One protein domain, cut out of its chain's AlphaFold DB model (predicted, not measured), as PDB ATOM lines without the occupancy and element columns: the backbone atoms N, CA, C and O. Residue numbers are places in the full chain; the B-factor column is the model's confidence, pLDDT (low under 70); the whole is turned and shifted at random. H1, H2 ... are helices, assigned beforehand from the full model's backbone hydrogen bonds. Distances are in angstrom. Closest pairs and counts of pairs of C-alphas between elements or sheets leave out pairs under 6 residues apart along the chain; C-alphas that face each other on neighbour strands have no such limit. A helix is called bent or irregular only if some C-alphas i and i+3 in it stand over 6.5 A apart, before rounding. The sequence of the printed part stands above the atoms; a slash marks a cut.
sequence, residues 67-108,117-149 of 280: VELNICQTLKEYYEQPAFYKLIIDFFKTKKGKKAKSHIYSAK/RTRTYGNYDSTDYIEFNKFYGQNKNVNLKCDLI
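Overview. This is residues 67 to 108 and 117 to 149 of the 280 residues of an uncharacterized protein of Aphis glycines (UniProt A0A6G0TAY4). This is a small cluster of helices: H4 packs at a steep tilt on H3, H2 stands about perpendicular to H4, and the short H1 is close to the other three. After H4 the last residues swing out in a wide loop and come back beside the first ones, where residues 70 to 71 pair with residues 146 to 147, parallel, in a stretch too short to be named. The printed part has 75 residues with four named helices, in the order H1, H2, H3, H4, and no named strand; the class is all helix. The whole is compact, with a radius of gyration of the C-alphas of 11.9 A and spans of 32 by 28 by 18 A.

Arrangement. Begin at H4, residues 125 to 136, the longest helix. With residues 128 to 132 alone it touches H3, residues 95 to 105; look at Ala 100 and Asp 128, whose C-alphas are the closest, 5.6 A apart. These two run opposite ways at a steep tilt of 47 degrees. With residues 132 to 136 alone H4 only just touches H2, residues 82 to 91, with 3 pairs of C-alphas within 8 A; the closest are those of Phe 91 and Phe 135, at 7.0 A. Their lines are about perpendicular, at 88 degrees. H2 and H3 are close but not clearly touching; their closest C-alphas, Phe 91 and Gly 97, are 5.0 A apart, and they run opposite ways at a steep tilt of 52 degrees. H1, residues 75 to 79, is close to H3 and to H4 but not clearly touching either: the closest C-alphas are Lys 76 and Ile 104, at 6.2 A, and Leu 75 and Asp 125, also at 6.2 A. In H1 and H4 every O i to N i+4 pair is within hydrogen-bond range; in H2 it is 3 of 6 and in H3 6 of 7.

Along the chain. Find C-alpha 125 at (114.952, 169.810, 150.844); from there H4 runs 16.1 A to C-alpha 136 at (108.259, 156.289, 156.376). H3 runs 15.7 A from Lys 95 to Tyr 105, and H2 14.9 A from Pro 82 to Phe 91. H2 is irregular: C-alphas 83 and 86 are 8.3 A apart. H1 starts at C-alpha 75, at (114.457, 169.937, 156.998), and measures 6.2 A to C-alpha 79.

Size, cuts and confidence. The two C-alphas farthest apart are those of Arg 117 and Gln 138, at 34.5 A. Residues 109 to 116 are not printed, and across this cut, in the link from H3 to H4, C-alphas 108 and 117 are 11.1 A apart. The links from H1 to H2 and from H2 to H3 are tight. Residues 137 to 149 hold no named element. The mean pLDDT of the printed part is 80.5; it is under 70 in residues 67 to 69, 106 to 108, 117 to 121 and 137 to 141.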
ATOM      1  N   VAL A  67      95.351 170.761 161.574       42.44
ATOM      2  CA  VAL A  67      95.413 172.090 160.931       42.44
ATOM      3  C   VAL A  67      96.330 173.045 161.723       42.44
ATOM      4  O   VAL A  67      96.783 174.058 161.195       42.44
ATOM      5  N   GLU A  68      96.686 172.662 162.951       50.44
ATOM      6  CA  GLU A  68      97.518 173.403 163.900       50.44
ATOM      7  C   GLU A  68      98.993 172.962 163.967       50.44
ATOM      8  O   GLU A  68      99.720 173.384 164.868       50.44
ATOM      9  N   LEU A  69      99.491 172.123 163.049       59.19
ATOM     10  CA  LEU A  69     100.923 171.800 163.053       59.19
ATOM     11  C   LEU A  69     101.767 173.052 162.784       59.19
ATOM     12  O   LEU A  69     101.645 173.708 161.746       59.19
ATOM     13  N   ASN A  70     102.694 173.335 163.700       77.06
ATOM     14  CA  ASN A  70     103.719 174.349 163.487       77.06
ATOM     15  C   ASN A  70     104.533 174.027 162.223       77.06
ATOM     16  O   ASN A  70     104.763 172.864 161.897       77.06
ATOM     17  N   ILE A  71     105.020 175.055 161.521       84.00
ATOM     18  CA  ILE A  71     105.905 174.853 160.367       84.00
ATOM     19  C   ILE A  71     107.355 174.769 160.844       84.00
ATOM     20  O   ILE A  71     107.873 175.728 161.421       84.00
ATOM     21  N   CYS A  72     108.021 173.640 160.591       84.69
ATOM     22  CA  CYS A  72     109.450 173.493 160.845       84.69
ATOM     23  C   CYS A  72     110.220 174.514 159.995       84.69
ATOM     24  O   CYS A  72     109.949 174.684 158.802       84.69
ATOM     25  N   GLN A  73     111.226 175.170 160.573       77.56
ATOM     26  CA  GLN A  73     112.018 176.162 159.844       77.56
ATOM     27  C   GLN A  73     113.020 175.511 158.896       77.56
ATOM     28  O   GLN A  73     113.477 176.166 157.962       77.56
ATOM     29  N   THR A  74     113.396 174.252 159.151       83.00
ATOM     30  CA  THR A  74     114.401 173.527 158.368       83.00
ATOM     31  C   THR A  74     114.053 172.045 158.214       83.00
ATOM     32  O   THR A  74     113.406 171.452 159.078       83.00
ATOM     33  N   LEU A  75     114.558 171.398 157.153       87.06
ATOM     34  CA  LEU A  75     114.457 169.937 156.998       87.06
ATOM     35  C   LEU A  75     115.130 169.186 158.159       87.06
ATOM     36  O   LEU A  75     114.707 168.098 158.531       87.06
ATOM     37  N   LYS A  76     116.168 169.784 158.753       86.75
ATOM     38  CA  LYS A  76     116.845 169.233 159.925       86.75
ATOM     39  C   LYS A  76     115.896 169.149 161.123       86.75
ATOM     40  O   LYS A  76     115.794 168.092 161.729       86.75
ATOM     41  N   GLU A  77     115.192 170.240 161.424       86.25
ATOM     42  CA  GLU A  77     114.189 170.276 162.496       86.25
ATOM     43  C   GLU A  77     113.085 169.254 162.257       86.25
ATOM     44  O   GLU A  77     112.703 168.559 163.191       86.25
ATOM     45  N   TYR A  78     112.636 169.109 161.005       89.31
ATOM     46  CA  TYR A  78     111.670 168.078 160.642       89.31
ATOM     47  C   TYR A  78     112.192 166.672 160.969       89.31
ATOM     48  O   TYR A  78     111.468 165.886 161.565       89.31
ATOM     49  N   TYR A  79     113.450 166.374 160.641       88.50
ATOM     50  CA  TYR A  79     114.089 165.063 160.818       88.50
ATOM     51  C   TYR A  79     114.431 164.719 162.272       88.50
ATOM     52  O   TYR A  79     114.378 163.556 162.661       88.50
ATOM     53  N   GLU A  80     114.792 165.716 163.079       86.19
ATOM     54  CA  GLU A  80     115.196 165.536 164.481       86.19
ATOM     55  C   GLU A  80     114.005 165.486 165.452       86.19
ATOM     56  O   GLU A  80     114.195 165.441 166.670       86.19
ATOM     57  N   GLN A  81     112.770 165.464 164.942       87.94
ATOM     58  CA  GLN A  81     111.593 165.286 165.783       87.94
ATOM     59  C   GLN A  81     111.653 163.946 166.535       87.94
ATOM     60  O   GLN A  81     111.996 162.923 165.935       87.94
ATOM     61  N   PRO A  82     111.247 163.900 167.821       86.19
ATOM     62  CA  PRO A  82     111.234 162.661 168.603       86.19
ATOM     63  C   PRO A  82     110.462 161.518 167.929       86.19
ATOM     64  O   PRO A  82     110.859 160.360 168.031       86.19
ATOM     65  N   ALA A  83     109.414 161.864 167.172       84.12
ATOM     66  CA  ALA A  83     108.609 160.950 166.367       84.12
ATOM     67  C   ALA A  83     109.430 160.102 165.369       84.12
ATOM     68  O   ALA A  83     109.008 159.011 164.995       84.12
ATOM     69  N   PHE A  84     110.616 160.570 164.960       87.06
ATOM     70  CA  PHE A  84     111.424 159.955 163.906       87.06
ATOM     71  C   PHE A  84     112.717 159.289 164.383       87.06
ATOM     72  O   PHE A  84     113.410 158.690 163.562       87.06
ATOM     73  N   TYR A  85     113.047 159.335 165.680       80.50
ATOM     74  CA  TYR A  85     114.387 158.984 166.180       80.50
ATOM     75  C   TYR A  85     114.907 157.606 165.727       80.50
ATOM     76  O   TYR A  85     116.060 157.483 165.323       80.50
ATOM     77  N   LYS A  86     114.067 156.561 165.735       79.88
ATOM     78  CA  LYS A  86     114.471 155.222 165.254       79.88
ATOM     79  C   LYS A  86     114.486 155.130 163.723       79.88
ATOM     80  O   LYS A  86     115.393 154.558 163.132       79.88
ATOM     81  N   LEU A  87     113.510 155.752 163.074       82.62
ATOM     82  CA  LEU A  87     113.256 155.615 161.636       82.62
ATOM     83  C   LEU A  87     114.292 156.354 160.800       82.62
ATOM     84  O   LEU A  87     114.678 155.904 159.723       82.62
ATOM     85  N   ILE A  88     114.778 157.479 161.314       87.19
ATOM     86  CA  ILE A  88     115.814 158.259 160.655       87.19
ATOM     87  C   ILE A  88     117.148 157.510 160.602       87.19
ATOM     88  O   ILE A  88     117.859 157.597 159.599       87.19
ATOM     89  N   ILE A  89     117.466 156.729 161.642       87.44
ATOM     90  CA  ILE A  89     118.670 155.893 161.686       87.44
ATOM     91  C   ILE A  89     118.618 154.865 160.554       87.44
ATOM     92  O   ILE A  89     119.595 154.719 159.816       87.44
ATOM     93  N   ASP A  90     117.478 154.203 160.370       88.88
ATOM     94  CA  ASP A  90     117.309 153.205 159.315       88.88
ATOM     95  C   ASP A  90     117.253 153.832 157.922       88.88
ATOM     96  O   ASP A  90     117.933 153.361 157.006       88.88
ATOM     97  N   PHE A  91     116.558 154.963 157.763       90.81
ATOM     98  CA  PHE A  91     116.561 155.707 156.506       90.81
ATOM     99  C   PHE A  91     117.987 156.063 156.076       90.81
ATOM    100  O   PHE A  91     118.353 155.855 154.917       90.81
ATOM    101  N   PHE A  92     118.832 156.531 157.001       93.31
ATOM    102  CA  PHE A  92     120.225 156.892 156.727       93.31
ATOM    103  C   PHE A  92     121.131 155.722 156.335       93.31
ATOM    104  O   PHE A  92     122.214 155.969 155.799       93.31
ATOM    105  N   LYS A  93     120.706 154.468 156.517       92.31
ATOM    106  CA  LYS A  93     121.414 153.298 155.970       92.31
ATOM    107  C   LYS A  93     121.154 153.123 154.469       92.31
ATOM    108  O   LYS A  93     122.013 152.601 153.756       92.31
ATOM    109  N   THR A  94     120.022 153.611 153.957       93.25
ATOM    110  CA  THR A  94     119.669 153.530 152.531       93.25
ATOM    111  C   THR A  94     120.511 154.475 151.664       93.25
ATOM    112  O   THR A  94     121.022 155.499 152.124       93.25
ATOM    113  N   LYS A  95     120.612 154.199 150.353       94.06
ATOM    114  CA  LYS A  95     121.311 155.083 149.394       94.06
ATOM    115  C   LYS A  95     120.739 156.509 149.381       94.06
ATOM    116  O   LYS A  95     121.498 157.467 149.238       94.06
ATOM    117  N   LYS A  96     119.415 156.653 149.508       93.19
ATOM    118  CA  LYS A  96     118.723 157.952 149.535       93.19
ATOM    119  C   LYS A  96     118.991 158.688 150.845       93.19
ATOM    120  O   LYS A  96     119.414 159.840 150.807       93.19
ATOM    121  N   GLY A  97     118.874 158.003 151.980       91.44
ATOM    122  CA  GLY A  97     119.136 158.611 153.281       91.44
ATOM    123  C   GLY A  97     120.596 158.990 153.508       91.44
ATOM    124  O   GLY A  97     120.844 160.048 154.077       91.44
ATOM    125  N   LYS A  98     121.576 158.234 152.987       93.19
ATOM    126  CA  LYS A  98     122.993 158.656 153.011       93.19
ATOM    127  C   LYS A  98     123.199 160.009 152.317       93.19
ATOM    128  O   LYS A  98     123.911 160.868 152.839       93.19
ATOM    129  N   LYS A  99     122.545 160.228 151.168       91.00
ATOM    130  CA  LYS A  99     122.582 161.515 150.451       91.00
ATOM    131  C   LYS A  99     121.886 162.621 151.242       91.00
ATOM    132  O   LYS A  99     122.499 163.662 151.453       91.00
ATOM    133  N   ALA A 100     120.676 162.370 151.744       90.38
ATOM    134  CA  ALA A 100     119.938 163.333 152.563       90.38
ATOM    135  C   ALA A 100     120.728 163.742 153.819       90.38
ATOM    136  O   ALA A 100     120.869 164.928 154.112       90.38
ATOM    137  N   LYS A 101     121.344 162.776 154.517       89.75
ATOM    138  CA  LYS A 101     122.231 163.033 155.660       89.75
ATOM    139  C   LYS A 101     123.371 163.970 155.268       89.75
ATOM    140  O   LYS A 101     123.633 164.942 155.971       89.75
ATOM    141  N   SER A 102     124.014 163.731 154.124       86.62
ATOM    142  CA  SER A 102     125.018 164.660 153.606       86.62
ATOM    143  C   SER A 102     124.413 166.046 153.359       86.62
ATOM    144  O   SER A 102     124.909 167.025 153.904       86.62
ATOM    145  N   HIS A 103     123.298 166.179 152.641       86.81
ATOM    146  CA  HIS A 103     122.708 167.490 152.338       86.81
ATOM    147  C   HIS A 103     122.303 168.310 153.577       86.81
ATOM    148  O   HIS A 103     122.403 169.545 153.549       86.81
ATOM    149  N   ILE A 104     121.850 167.629 154.636       81.62
ATOM    150  CA  ILE A 104     121.382 168.224 155.895       81.62
ATOM    151  C   ILE A 104     122.562 168.585 156.805       81.62
ATOM    152  O   ILE A 104     122.620 169.703 157.317       81.62
ATOM    153  N   TYR A 105     123.517 167.666 156.985       78.00
ATOM    154  CA  TYR A 105     124.558 167.778 158.014       78.00
ATOM    155  C   TYR A 105     125.942 168.192 157.484       78.00
ATOM    156  O   TYR A 105     126.780 168.605 158.280       78.00
ATOM    157  N   SER A 106     126.197 168.153 156.167       68.44
ATOM    158  CA  SER A 106     127.469 168.629 155.576       68.44
ATOM    159  C   SER A 106     127.503 170.140 155.322       68.44
ATOM    160  O   SER A 106     128.564 170.710 155.051       68.44
ATOM    161  N   ALA A 107     126.358 170.822 155.413       58.56
ATOM    162  CA  ALA A 107     126.302 172.262 155.227       58.56
ATOM    163  C   ALA A 107     127.042 172.964 156.377       58.56
ATOM    164  O   ALA A 107     126.525 173.075 157.490       58.56
ATOM    165  N   LYS A 108     128.257 173.465 156.103       53.62
ATOM    166  CA  LYS A 108     129.007 174.319 157.036       53.62
ATOM    167  C   LYS A 108     128.085 175.436 157.537       53.62
ATOM    168  O   LYS A 108     127.488 176.152 156.729       53.62
ATOM    169  N   ARG A 117     122.726 181.986 161.212       45.06
ATOM    170  CA  ARG A 117     121.534 181.837 160.373       45.06
ATOM    171  C   ARG A 117     121.349 180.356 160.082       45.06
ATOM    172  O   ARG A 117     122.138 179.767 159.347       45.06
ATOM    173  N   THR A 118     120.331 179.757 160.684       47.84
ATOM    174  CA  THR A 118     119.847 178.428 160.312       47.84
ATOM    175  C   THR A 118     119.404 178.491 158.847       47.84
ATOM    176  O   THR A 118     118.728 179.433 158.431       47.84
ATOM    177  N   ARG A 119     119.873 177.554 158.019       54.00
ATOM    178  CA  ARG A 119     119.496 177.444 156.601       54.00
ATOM    179  C   ARG A 119     117.987 177.206 156.529       54.00
ATOM    180  O   ARG A 119     117.572 176.117 156.882       54.00
ATOM    181  N   THR A 120     117.204 178.182 156.073       60.47
ATOM    182  CA  THR A 120     115.735 178.058 156.016       60.47
ATOM    183  C   THR A 120     115.273 177.076 154.938       60.47
ATOM    184  O   THR A 120     114.514 176.171 155.240       60.47
ATOM    185  N   TYR A 121     115.786 177.164 153.703       68.94
ATOM    186  CA  TYR A 121     115.466 176.191 152.645       68.94
ATOM    187  C   TYR A 121     116.655 175.924 151.724       68.94
ATOM    188  O   TYR A 121     117.382 176.833 151.315       68.94
ATOM    189  N   GLY A 122     116.858 174.660 151.378       80.25
ATOM    190  CA  GLY A 122     117.913 174.180 150.506       80.25
ATOM    191  C   GLY A 122     117.429 173.483 149.243       80.25
ATOM    192  O   GLY A 122     116.274 173.099 149.106       80.25
ATOM    193  N   ASN A 123     118.349 173.319 148.292       86.50
ATOM    194  CA  ASN A 123     118.034 172.845 146.942       86.50
ATOM    195  C   ASN A 123     117.534 171.396 146.867       86.50
ATOM    196  O   ASN A 123     116.954 171.027 145.847       86.50
ATOM    197  N   TYR A 124     117.792 170.599 147.904       89.38
ATOM    198  CA  TYR A 124     117.401 169.192 147.982       89.38
ATOM    199  C   TYR A 124     116.260 168.957 148.962       89.38
ATOM    200  O   TYR A 124     115.743 167.848 149.010       89.38
ATOM    201  N   ASP A 125     115.837 169.987 149.699       90.62
ATOM    202  CA  ASP A 125     114.952 169.810 150.844       90.62
ATOM    203  C   ASP A 125     113.605 169.202 150.425       90.62
ATOM    204  O   ASP A 125     113.105 168.311 151.099       90.62
ATOM    205  N   SER A 126     113.062 169.597 149.264       92.19
ATOM    206  CA  SER A 126     111.831 169.003 148.726       92.19
ATOM    207  C   SER A 126     111.992 167.526 148.371       92.19
ATOM    208  O   SER A 126     111.095 166.728 148.620       92.19
ATOM    209  N   THR A 127     113.121 167.159 147.767       93.44
ATOM    210  CA  THR A 127     113.385 165.784 147.331       93.44
ATOM    211  C   THR A 127     113.663 164.888 148.527       93.44
ATOM    212  O   THR A 127     113.086 163.812 148.624       93.44
ATOM    213  N   ASP A 128     114.515 165.339 149.446       93.19
ATOM    214  CA  ASP A 128     114.877 164.587 150.641       93.19
ATOM    215  C   ASP A 128     113.643 164.381 151.537       93.19
ATOM    216  O   ASP A 128     113.409 163.254 151.966       93.19
ATOM    217  N   TYR A 129     112.793 165.408 151.699       93.12
ATOM    218  CA  TYR A 129     111.495 165.299 152.377       93.12
ATOM    219  C   TYR A 129     110.594 164.223 151.749       93.12
ATOM    220  O   TYR A 129     110.110 163.337 152.448       93.12
ATOM    221  N   ILE A 130     110.400 164.251 150.421       92.25
ATOM    222  CA  ILE A 130     109.563 163.261 149.717       92.25
ATOM    223  C   ILE A 130     110.115 161.842 149.901       92.25
ATOM    224  O   ILE A 130     109.348 160.912 150.132       92.25
ATOM    225  N   GLU A 131     111.430 161.661 149.781       92.06
ATOM    226  CA  GLU A 131     112.075 160.348 149.901       92.06
ATOM    227  C   GLU A 131     111.987 159.802 151.330       92.06
ATOM    228  O   GLU A 131     111.713 158.615 151.509       92.06
ATOM    229  N   PHE A 132     112.169 160.654 152.342       91.31
ATOM    230  CA  PHE A 132     112.001 160.263 153.739       91.31
ATOM    231  C   PHE A 132     110.554 159.881 154.045       91.31
ATOM    232  O   PHE A 132     110.312 158.801 154.576       91.31
ATOM    233  N   ASN A 133     109.582 160.688 153.615       89.94
ATOM    234  CA  ASN A 133     108.168 160.389 153.837       89.94
ATOM    235  C   ASN A 133     107.700 159.160 153.060       89.94
ATOM    236  O   ASN A 133     106.835 158.429 153.529       89.94
ATOM    237  N   LYS A 134     108.284 158.889 151.888       88.25
ATOM    238  CA  LYS A 134     108.040 157.645 151.150       88.25
ATOM    239  C   LYS A 134     108.607 156.430 151.884       88.25
ATOM    240  O   LYS A 134     107.950 155.396 151.910       88.25
ATOM    241  N   PHE A 135     109.805 156.548 152.457       86.75
ATOM    242  CA  PHE A 135     110.399 155.500 153.288       86.75
ATOM    243  C   PHE A 135     109.582 155.266 154.567       86.75
ATOM    244  O   PHE A 135     109.431 154.132 155.003       86.75
ATOM    245  N   TYR A 136     109.024 156.336 155.137       79.12
ATOM    246  CA  TYR A 136     108.259 156.289 156.376       79.12
ATOM    247  C   TYR A 136     106.809 155.812 156.210       79.12
ATOM    248  O   TYR A 136     106.327 155.042 157.036       79.12
ATOM    249  N   GLY A 137     106.119 156.248 155.146       66.44
ATOM    250  CA  GLY A 137     104.672 156.107 154.916       66.44
ATOM    251  C   GLY A 137     104.138 154.679 154.753       66.44
ATOM    252  O   GLY A 137     103.038 154.498 154.243       66.44
ATOM    253  N   GLN A 138     104.911 153.678 155.162       56.62
ATOM    254  CA  GLN A 138     104.494 152.291 155.311       56.62
ATOM    255  C   GLN A 138     104.165 151.922 156.769       56.62
ATOM    256  O   GLN A 138     103.660 150.830 156.986       56.62
ATOM    257  N   ASN A 139     104.425 152.781 157.770       51.25
ATOM    258  CA  ASN A 139     104.244 152.420 159.182       51.25
ATOM    259  C   ASN A 139     103.912 153.620 160.105       51.25
ATOM    260  O   ASN A 139     104.811 154.394 160.423       51.25
ATOM    261  N   LYS A 140     102.691 153.600 160.678       58.53
ATOM    262  CA  LYS A 140     102.235 154.223 161.953       58.53
ATOM    263  C   LYS A 140     101.684 155.661 161.932       58.53
ATOM    264  O   LYS A 140     102.235 156.539 161.279       58.53
ATOM    265  N   ASN A 141     100.669 155.882 162.780       61.75
ATOM    266  CA  ASN A 141     100.262 157.198 163.288       61.75
ATOM    267  C   ASN A 141     101.415 157.775 164.116       61.75
ATOM    268  O   ASN A 141     101.886 157.147 165.071       61.75
ATOM    269  N   VAL A 142     101.881 158.965 163.756       70.06
ATOM    270  CA  VAL A 142     102.955 159.670 164.466       70.06
ATOM    271  C   VAL A 142     102.446 161.004 164.941       70.06
ATOM    272  O   VAL A 142     101.835 161.741 164.188       70.06
ATOM    273  N   ASN A 143     102.773 161.359 166.176       77.94
ATOM    274  CA  ASN A 143     102.499 162.694 166.678       77.94
ATOM    275  C   ASN A 143     103.645 163.638 166.274       77.94
ATOM    276  O   ASN A 143     104.690 163.684 166.933       77.94
ATOM    277  N   LEU A 144     103.479 164.337 165.147       82.06
ATOM    278  CA  LEU A 144     104.432 165.345 164.682       82.06
ATOM    279  C   LEU A 144     104.267 166.640 165.481       82.06
ATOM    280  O   LEU A 144     103.160 167.119 165.690       82.06
ATOM    281  N   LYS A 145     105.385 167.246 165.891       85.25
ATOM    282  CA  LYS A 145     105.396 168.579 166.518       85.25
ATOM    283  C   LYS A 145     105.348 169.695 165.478       85.25
ATOM    284  O   LYS A 145     104.827 170.775 165.752       85.25
ATOM    285  N   CYS A 146     105.954 169.457 164.320       85.44
ATOM    286  CA  CYS A 146     105.945 170.372 163.195       85.44
ATOM    287  C   CYS A 146     106.007 169.612 161.866       85.44
ATOM    288  O   CYS A 146     106.474 168.471 161.794       85.44
ATOM    289  N   ASP A 147     105.581 170.275 160.799       89.69
ATOM    290  CA  ASP A 147     105.765 169.810 159.428       89.69
ATOM    291  C   ASP A 147     106.543 170.849 158.611       89.69
ATOM    292  O   ASP A 147     106.514 172.043 158.891       89.69
ATOM    293  N   LEU A 148     107.281 170.415 157.596       89.25
ATOM    294  CA  LEU A 148     108.023 171.310 156.714       89.25
ATOM    295  C   LEU A 148     107.102 172.025 155.708       89.25
ATOM    296  O   LEU A 148     107.447 173.086 155.172       89.25
ATOM    297  N   ILE A 149     105.930 171.445 155.447       91.31
ATOM    298  CA  ILE A 149     104.934 171.960 154.508       91.31
ATOM    299  C   ILE A 149     103.605 172.254 155.203       91.31
ATOM    300  O   ILE A 149     103.217 171.577 156.147       91.31
TER     301      ILE A 149